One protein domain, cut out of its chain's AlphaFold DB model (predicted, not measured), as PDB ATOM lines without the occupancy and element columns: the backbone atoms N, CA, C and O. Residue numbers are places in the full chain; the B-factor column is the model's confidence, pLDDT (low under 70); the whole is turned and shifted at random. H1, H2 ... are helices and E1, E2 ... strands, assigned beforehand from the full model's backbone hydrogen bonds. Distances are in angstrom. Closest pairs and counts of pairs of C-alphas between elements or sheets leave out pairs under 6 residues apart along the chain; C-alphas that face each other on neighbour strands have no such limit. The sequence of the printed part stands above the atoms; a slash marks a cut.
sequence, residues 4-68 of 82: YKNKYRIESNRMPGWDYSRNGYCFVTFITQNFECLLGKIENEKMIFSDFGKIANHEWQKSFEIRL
ATOM      1  N   TYR A   4     121.946 121.715 187.695       75.00
ATOM      2  CA  TYR A   4     122.837 120.585 187.970       75.00
ATOM      3  C   TYR A   4     124.285 121.021 187.718       75.00
ATOM      4  O   TYR A   4     124.619 121.464 186.618       75.00
ATOM      5  N   LYS A   5     125.153 120.928 188.736       84.31
ATOM      6  CA  LYS A   5     126.560 121.391 188.678       84.31
ATOM      7  C   LYS A   5     126.713 122.837 188.163       84.31
ATOM      8  O   LYS A   5     127.548 123.104 187.302       84.31
ATOM      9  N   ASN A   6     125.893 123.767 188.658       80.81
ATOM     10  CA  ASN A   6     125.892 125.187 188.261       80.81
ATOM     11  C   ASN A   6     125.605 125.471 186.772       80.81
ATOM     12  O   ASN A   6     125.795 126.600 186.323       80.81
ATOM     13  N   LYS A   7     125.101 124.493 186.009       76.25
ATOM     14  CA  LYS A   7     124.660 124.678 184.620       76.25
ATOM     15  C   LYS A   7     123.143 124.532 184.529       76.25
ATOM     16  O   LYS A   7     122.562 123.665 185.183       76.25
ATOM     17  N   TYR A   8     122.508 125.372 183.710       74.81
ATOM     18  CA  TYR A   8     121.112 125.172 183.329       74.81
ATOM     19  C   TYR A   8     121.006 123.833 182.596       74.81
ATOM     20  O   TYR A   8     121.701 123.613 181.604       74.81
ATOM     21  N   ARG A   9     120.175 122.927 183.108       76.75
ATOM     22  CA  ARG A   9     119.877 121.653 182.459       76.75
ATOM     23  C   ARG A   9     118.375 121.590 182.237       76.75
ATOM     24  O   ARG A   9     117.608 121.791 183.168       76.75
ATOM     25  N   ILE A  10     117.980 121.332 180.997       79.44
ATOM     26  CA  ILE A  10     116.599 120.972 180.678       79.44
ATOM     27  C   ILE A  10     116.413 119.526 181.137       79.44
ATOM     28  O   ILE A  10     117.310 118.691 180.956       79.44
ATOM     29  N   GLU A  11     115.285 119.241 181.778       80.81
ATOM     30  CA  GLU A  11     114.939 117.876 182.159       80.81
ATOM     31  C   GLU A  11     114.879 116.964 180.931       80.81
ATOM     32  O   GLU A  11     114.715 117.404 179.793       80.81
ATOM     33  N   SER A  12     115.088 115.666 181.146       82.44
ATOM     34  CA  SER A  12     114.992 114.727 180.037       82.44
ATOM     35  C   SER A  12     113.533 114.571 179.624       82.44
ATOM     36  O   SER A  12     112.697 114.270 180.463       82.44
ATOM     37  N   ASN A  13     113.257 114.646 178.322       87.38
ATOM     38  CA  ASN A  13     111.951 114.269 177.766       87.38
ATOM     39  C   ASN A  13     111.686 112.749 177.833       87.38
ATOM     40  O   ASN A  13     110.653 112.276 177.370       87.38
ATOM     41  N   ARG A  14     112.645 111.958 178.330       88.75
ATOM     42  CA  ARG A  14     112.514 110.507 178.477       88.75
ATOM     43  C   ARG A  14     111.588 110.182 179.641       88.75
ATOM     44  O   ARG A  14     111.643 110.845 180.673       88.75
ATOM     45  N   MET A  15     110.801 109.119 179.492       88.06
ATOM     46  CA  MET A  15     109.920 108.641 180.554       88.06
ATOM     47  C   MET A  15     110.744 108.283 181.807       88.06
ATOM     48  O   MET A  15     111.634 107.429 181.718       88.06
ATOM     49  N   PRO A  16     110.481 108.912 182.970       89.81
ATOM     50  CA  PRO A  16     111.189 108.594 184.204       89.81
ATOM     51  C   PRO A  16     111.010 107.122 184.587       89.81
ATOM     52  O   PRO A  16     109.905 106.589 184.534       89.81
ATOM     53  N   GLY A  17     112.103 106.458 184.966       89.81
ATOM     54  CA  GLY A  17     112.092 105.040 185.341       89.81
ATOM     55  C   GLY A  17     112.077 104.053 184.166       89.81
ATOM     56  O   GLY A  17     112.167 102.851 184.408       89.81
ATOM     57  N   TRP A  18     112.013 104.524 182.913       87.56
ATOM     58  CA  TRP A  18     112.103 103.653 181.741       87.56
ATOM     59  C   TRP A  18     113.548 103.473 181.269       87.56
ATOM     60  O   TRP A  18     114.275 104.435 181.012       87.56
ATOM     61  N   ASP A  19     113.948 102.218 181.106       86.19
ATOM     62  CA  ASP A  19     115.257 101.838 180.596       86.19
ATOM     63  C   ASP A  19     115.179 101.596 179.082       86.19
ATOM     64  O   ASP A  19     114.773 100.533 178.617       86.19
ATOM     65  N   TYR A  20     115.569 102.612 178.312       81.62
ATOM     66  CA  TYR A  20     115.561 102.600 176.844       81.62
ATOM     67  C   TYR A  20     116.615 101.666 176.222       81.62
ATOM     68  O   TYR A  20     116.659 101.562 175.000       81.62
ATOM     69  N   SER A  21     117.466 101.014 177.028       80.19
ATOM     70  CA  SER A  21     118.366  99.959 176.538       80.19
ATOM     71  C   SER A  21     117.686  98.590 176.461       80.19
ATOM     72  O   SER A  21     118.201  97.679 175.819       80.19
ATOM     73  N   ARG A  22     116.518  98.431 177.099       80.31
ATOM     74  CA  ARG A  22     115.762  97.178 177.077       80.31
ATOM     75  C   ARG A  22     115.098  96.963 175.725       80.31
ATOM     76  O   ARG A  22     114.652  97.909 175.077       80.31
ATOM     77  N   ASN A  23     114.949  95.691 175.365       78.75
ATOM     78  CA  ASN A  23     114.195  95.276 174.188       78.75
ATOM     79  C   ASN A  23     112.782  95.869 174.228       78.75
ATOM     80  O   ASN A  23     112.034  95.667 175.186       78.75
ATOM     81  N   GLY A  24     112.416  96.579 173.166       76.75
ATOM     82  CA  GLY A  24     111.107  97.192 173.007       76.75
ATOM     83  C   GLY A  24     110.707  97.220 171.540       76.75
ATOM     84  O   GLY A  24     111.558  97.252 170.651       76.75
ATOM     85  N   TYR A  25     109.403  97.200 171.279       77.88
ATOM     86  CA  TYR A  25     108.890  97.373 169.926       77.88
ATOM     87  C   TYR A  25     108.951  98.847 169.537       77.88
ATOM     88  O   TYR A  25     108.459  99.712 170.262       77.88
ATOM     89  N   CYS A  26     109.533  99.125 168.376       74.94
ATOM     90  CA  CYS A  26     109.524 100.445 167.770       74.94
ATOM     91  C   CYS A  26     109.027 100.350 166.329       74.94
ATOM     92  O   CYS A  26     109.258  99.364 165.629       74.94
ATOM     93  N   PHE A  27     108.328 101.394 165.898       78.69
ATOM     94  CA  PHE A  27     107.980 101.601 164.503       78.69
ATOM     95  C   PHE A  27     108.850 102.738 163.974       78.69
ATOM     96  O   PHE A  27     108.938 103.792 164.602       78.69
ATOM     97  N   VAL A  28     109.526 102.504 162.851       81.94
ATOM     98  CA  VAL A  28     110.443 103.470 162.243       81.94
ATOM     99  C   VAL A  28     109.917 103.831 160.865       81.94
ATOM    100  O   VAL A  28     109.706 102.960 160.027       81.94
ATOM    101  N   THR A  29     109.725 105.125 160.632       84.00
ATOM    102  CA  THR A  29     109.315 105.679 159.340       84.00
ATOM    103  C   THR A  29     110.398 106.589 158.796       84.00
ATOM    104  O   THR A  29     110.912 107.443 159.519       84.00
ATOM    105  N   PHE A  30     110.696 106.457 157.508       86.88
ATOM    106  CA  PHE A  30     111.554 107.397 156.800       86.88
ATOM    107  C   PHE A  30     110.718 108.558 156.274       86.88
ATOM    108  O   PHE A  30     109.711 108.349 155.602       86.88
ATOM    109  N   ILE A  31     111.150 109.780 156.578       87.56
ATOM    110  CA  ILE A  31     110.550 111.007 156.061       87.56
ATOM    111  C   ILE A  31     111.669 111.822 155.427       87.56
ATOM    112  O   ILE A  31     112.738 112.007 156.009       87.56
ATOM    113  N   THR A  32     111.425 112.268 154.207       92.31
ATOM    114  CA  THR A  32     112.299 113.149 153.436       92.31
ATOM    115  C   THR A  32     111.992 114.601 153.776       92.31
ATOM    116  O   THR A  32     110.920 114.941 154.289       92.31
ATOM    117  N   GLN A  33     112.937 115.490 153.481       94.62
ATOM    118  CA  GLN A  33     112.691 116.919 153.614       94.62
ATOM    119  C   GLN A  33     111.448 117.315 152.800       94.62
ATOM    120  O   GLN A  33     111.229 116.813 151.701       94.62
ATOM    121  N   ASN A  34     110.617 118.184 153.379       95.44
ATOM    122  CA  ASN A  34     109.357 118.650 152.792       95.44
ATOM    123  C   ASN A  34     108.337 117.542 152.455       95.44
ATOM    124  O   ASN A  34     107.397 117.805 151.711       95.44
ATOM    125  N   PHE A  35     108.485 116.330 153.006       90.31
ATOM    126  CA  PHE A  35     107.622 115.177 152.709       90.31
ATOM    127  C   PHE A  35     107.602 114.780 151.222       90.31
ATOM    128  O   PHE A  35     106.622 114.229 150.726       90.31
ATOM    129  N   GLU A  36     108.685 115.051 150.496       93.88
ATOM    130  CA  GLU A  36     108.792 114.709 149.079       93.88
ATOM    131  C   GLU A  36     108.872 113.189 148.863       93.88
ATOM    132  O   GLU A  36     109.643 112.489 149.520       93.88
ATOM    133  N   CYS A  37     108.148 112.648 147.881       91.62
ATOM    134  CA  CYS A  37     108.155 111.214 147.559       91.62
ATOM    135  C   CYS A  37     109.441 110.762 146.826       91.62
ATOM    136  O   CYS A  37     109.388 110.167 145.752       91.62
ATOM    137  N   LEU A  38     110.618 111.043 147.395       95.38
ATOM    138  CA  LEU A  38     111.920 110.765 146.779       95.38
ATOM    139  C   LEU A  38     112.310 109.293 146.839       95.38
ATOM    140  O   LEU A  38     113.122 108.862 146.030       95.38
ATOM    141  N   LEU A  39     111.767 108.522 147.784       95.00
ATOM    142  CA  LEU A  39     112.142 107.116 147.993       95.00
ATOM    143  C   LEU A  39     111.439 106.159 147.020       95.00
ATOM    144  O   LEU A  39     111.822 104.997 146.917       95.00
ATOM    145  N   GLY A  40     110.439 106.636 146.282       93.94
ATOM    146  CA  GLY A  40     109.661 105.830 145.351       93.94
ATOM    147  C   GLY A  40     108.165 106.020 145.548       93.94
ATOM    148  O   GLY A  40     107.715 107.036 146.075       93.94
ATOM    149  N   LYS A  41     107.397 105.031 145.104       94.81
ATOM    150  CA  LYS A  41     105.931 105.038 145.132       94.81
ATOM    151  C   LYS A  41     105.399 103.655 145.467       94.81
ATOM    152  O   LYS A  41     106.076 102.663 145.225       94.81
ATOM    153  N   ILE A  42     104.176 103.597 145.977       93.38
ATOM    154  CA  ILE A  42     103.481 102.334 146.222       93.38
ATOM    155  C   ILE A  42     102.535 102.071 145.052       93.38
ATOM    156  O   ILE A  42     101.700 102.914 144.733       93.38
ATOM    157  N   GLU A  43     102.652 100.900 144.430       95.50
ATOM    158  CA  GLU A  43     101.732 100.420 143.395       95.50
ATOM    159  C   GLU A  43     101.342  98.974 143.699       95.50
ATOM    160  O   GLU A  43     102.207  98.144 143.974       95.50
ATOM    161  N   ASN A  44     100.043  98.660 143.649       95.00
ATOM    162  CA  ASN A  44      99.516  97.323 143.963       95.00
ATOM    163  C   ASN A  44     100.056  96.763 145.294       95.00
ATOM    164  O   ASN A  44     100.532  95.630 145.344       95.00
ATOM    165  N   GLU A  45     100.025  97.589 146.348       93.00
ATOM    166  CA  GLU A  45     100.487  97.248 147.707       93.00
ATOM    167  C   GLU A  45     101.984  96.900 147.818       93.00
ATOM    168  O   GLU A  45     102.419  96.349 148.826       93.00
ATOM    169  N   LYS A  46     102.792  97.239 146.807       90.56
ATOM    170  CA  LYS A  46     104.243  97.005 146.789       90.56
ATOM    171  C   LYS A  46     105.000  98.316 146.664       90.56
ATOM    172  O   LYS A  46     104.570  99.201 145.917       90.56
ATOM    173  N   MET A  47     106.132  98.448 147.353       90.31
ATOM    174  CA  MET A  47     107.003  99.603 147.164       90.31
ATOM    175  C   MET A  47     107.794  99.437 145.867       90.31
ATOM    176  O   MET A  47     108.521  98.471 145.654       90.31
ATOM    177  N   ILE A  48     107.694 100.432 144.995       95.56
ATOM    178  CA  ILE A  48     108.563 100.591 143.836       95.56
ATOM    179  C   ILE A  48     109.568 101.682 144.178       95.56
ATOM    180  O   ILE A  48     109.257 102.876 144.148       95.56
ATOM    181  N   PHE A  49     110.784 101.260 144.520       95.06
ATOM    182  CA  PHE A  49     111.861 102.172 144.882       95.06
ATOM    183  C   PHE A  49     112.338 103.013 143.696       95.06
ATOM    184  O   PHE A  49     112.564 102.508 142.594       95.06
ATOM    185  N   SER A  50     112.590 104.293 143.964       96.44
ATOM    186  CA  SER A  50     113.459 105.122 143.125       96.44
ATOM    187  C   SER A  50     114.930 104.721 143.320       96.44
ATOM    188  O   SER A  50     115.255 103.894 144.174       96.44
ATOM    189  N   ASP A  51     115.856 105.352 142.599       96.94
ATOM    190  CA  ASP A  51     117.287 105.119 142.831       96.94
ATOM    191  C   ASP A  51     117.740 105.568 144.230       96.94
ATOM    192  O   ASP A  51     118.498 104.857 144.887       96.94
ATOM    193  N   PHE A  52     117.190 106.669 144.757       95.81
ATOM    194  CA  PHE A  52     117.414 107.072 146.150       95.81
ATOM    195  C   PHE A  52     116.786 106.088 147.144       95.81
ATOM    196  O   PHE A  52     117.386 105.771 148.172       95.81
ATOM    197  N   GLY A  53     115.603 105.561 146.820       94.75
ATOM    198  CA  GLY A  53     114.931 104.531 147.606       94.75
ATOM    199  C   GLY A  53     115.756 103.260 147.750       94.75
ATOM    200  O   GLY A  53     115.857 102.717 148.848       94.75
ATOM    201  N   LYS A  54     116.410 102.820 146.668       96.25
ATOM    202  CA  LYS A  54     117.308 101.654 146.685       96.25
ATOM    203  C   LYS A  54     118.491 101.870 147.630       96.25
ATOM    204  O   LYS A  54     118.819 100.961 148.387       96.25
ATOM    205  N   ILE A  55     119.090 103.065 147.623       96.00
ATOM    206  CA  ILE A  55     120.185 103.419 148.542       96.00
ATOM    207  C   ILE A  55     119.692 103.381 149.993       96.00
ATOM    208  O   ILE A  55     120.310 102.738 150.837       96.00
ATOM    209  N   ALA A  56     118.554 104.020 150.282       93.06
ATOM    210  CA  ALA A  56     117.983 104.036 151.628       93.06
ATOM    211  C   ALA A  56     117.654 102.622 152.132       93.06
ATOM    212  O   ALA A  56     117.981 102.284 153.270       93.06
ATOM    213  N   ASN A  57     117.066 101.777 151.280       92.44
ATOM    214  CA  ASN A  57     116.780 100.385 151.610       92.44
ATOM    215  C   ASN A  57     118.070  99.593 151.881       92.44
ATOM    216  O   ASN A  57     118.148  98.884 152.880       92.44
ATOM    217  N   HIS A  58     119.102  99.751 151.047       93.06
ATOM    218  CA  HIS A  58     120.396  99.096 151.246       93.06
ATOM    219  C   HIS A  58     121.031  99.461 152.598       93.06
ATOM    220  O   HIS A  58     121.395  98.577 153.373       93.06
ATOM    221  N   GLU A  59     121.109 100.753 152.922       91.62
ATOM    222  CA  GLU A  59     121.689 101.208 154.192       91.62
ATOM    223  C   GLU A  59     120.840 100.802 155.402       91.62
ATOM    224  O   GLU A  59     121.383 100.508 156.472       91.62
ATOM    225  N   TRP A  60     119.514 100.736 155.246       89.50
ATOM    226  CA  TRP A  60     118.626 100.217 156.281       89.50
ATOM    227  C   TRP A  60     118.918  98.747 156.588       89.50
ATOM    228  O   TRP A  60     119.099  98.409 157.757       89.50
ATOM    229  N   GLN A  61     119.049  97.897 155.565       86.94
ATOM    230  CA  GLN A  61     119.391  96.482 155.752       86.94
ATOM    231  C   GLN A  61     120.773  96.316 156.398       86.94
ATOM    232  O   GLN A  61     120.911  95.632 157.414       86.94
ATOM    233  N   LYS A  62     121.782  97.028 155.884       88.50
ATOM    234  CA  LYS A  62     123.152  97.009 156.418       88.50
ATOM    235  C   LYS A  62     123.225  97.452 157.881       88.50
ATOM    236  O   LYS A  62     124.053  96.984 158.660       88.50
ATOM    237  N   SER A  63     122.338  98.353 158.290       83.69
ATOM    238  CA  SER A  63     122.280  98.843 159.661       83.69
ATOM    239  C   SER A  63     122.039  97.755 160.704       83.69
ATOM    240  O   SER A  63     122.502  97.908 161.832       83.69
ATOM    241  N   PHE A  64     121.339  96.672 160.359       80.25
ATOM    242  CA  PHE A  64     121.112  95.556 161.283       80.25
ATOM    243  C   PHE A  64     122.360  94.693 161.477       80.25
ATOM    244  O   PHE A  64     122.555  94.148 162.556       80.25
ATOM    245  N   GLU A  65     123.236  94.630 160.474       81.38
ATOM    246  CA  GLU A  65     124.536  93.959 160.581       81.38
ATOM    247  C   GLU A  65     125.508  94.762 161.450       81.38
ATOM    248  O   GLU A  65     126.277  94.203 162.223       81.38
ATOM    249  N   ILE A  66     125.471  96.093 161.348       81.25
ATOM    250  CA  ILE A  66     126.359  96.971 162.123       81.25
ATOM    251  C   ILE A  66     125.878  97.089 163.572       81.25
ATOM    252  O   ILE A  66     126.680  97.146 164.504       81.25
ATOM    253  N   ARG A  67     124.561  97.151 163.783       72.69
ATOM    254  CA  ARG A  67     123.953  97.372 165.099       72.69
ATOM    255  C   ARG A  67     123.593  96.060 165.792       72.69
ATOM    256  O   ARG A  67     122.472  95.925 166.270       72.69
ATOM    257  N   LEU A  68     124.551  95.136 165.892       58.47
ATOM    258  CA  LEU A  68     124.362  93.840 166.562       58.47
ATOM    259  C   LEU A  68     123.812  93.969 168.003       58.47
ATOM    260  O   LEU A  68     123.078  93.092 168.446       58.47
TER     261      LEU A  68
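What this domain is: This is residues 4 to 68 of the 82 residues of an uncharacterized protein of Bacteroidetes bacterium (UniProt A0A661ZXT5). With little regular structure, a long tail without named elements, whose residues 4 to 29 stick out free, leads to a small hairpin, E1 and E2, from which H1 runs out as an arm. The 65 printed residues hold E1, E2 and H1 in that order, a mixed class with under half of the residues in named elements. The whole is extended, radius of gyration of the C-alphas 18.3 A, spanning 55 by 30 by 22 A.

How they stand to each other: E1, residues 40 to 43, and E2, residues 46 to 49, form an antiparallel hairpin at 156 degrees, with N 48 and O 41 2.8 A apart, within hydrogen-bond range. H1, residues 51 to 66, and E2 are near each other, with 5 pairs of C-alphas within 10 A. The closest C-alphas of E1 and H1, Gly 40 and Gly 53, are 5.9 A apart. In H1, 10 of 12 O i to N i+4 pairs are within hydrogen-bond range.

Where its parts are: E1 begins at C-alpha 40 (109.661, 105.830, 145.351) and measures 9.8 A, E2 9.4 A. H1 measures 22.8 A, ending at C-alpha 66 (126.359, 96.971, 162.123).

The domain as a whole: The C-alphas farthest apart, Asn 6 and Asn 44, are 58.6 A apart. The printed part has no cut; both links are tight. Residue 68 has pLDDT under 70.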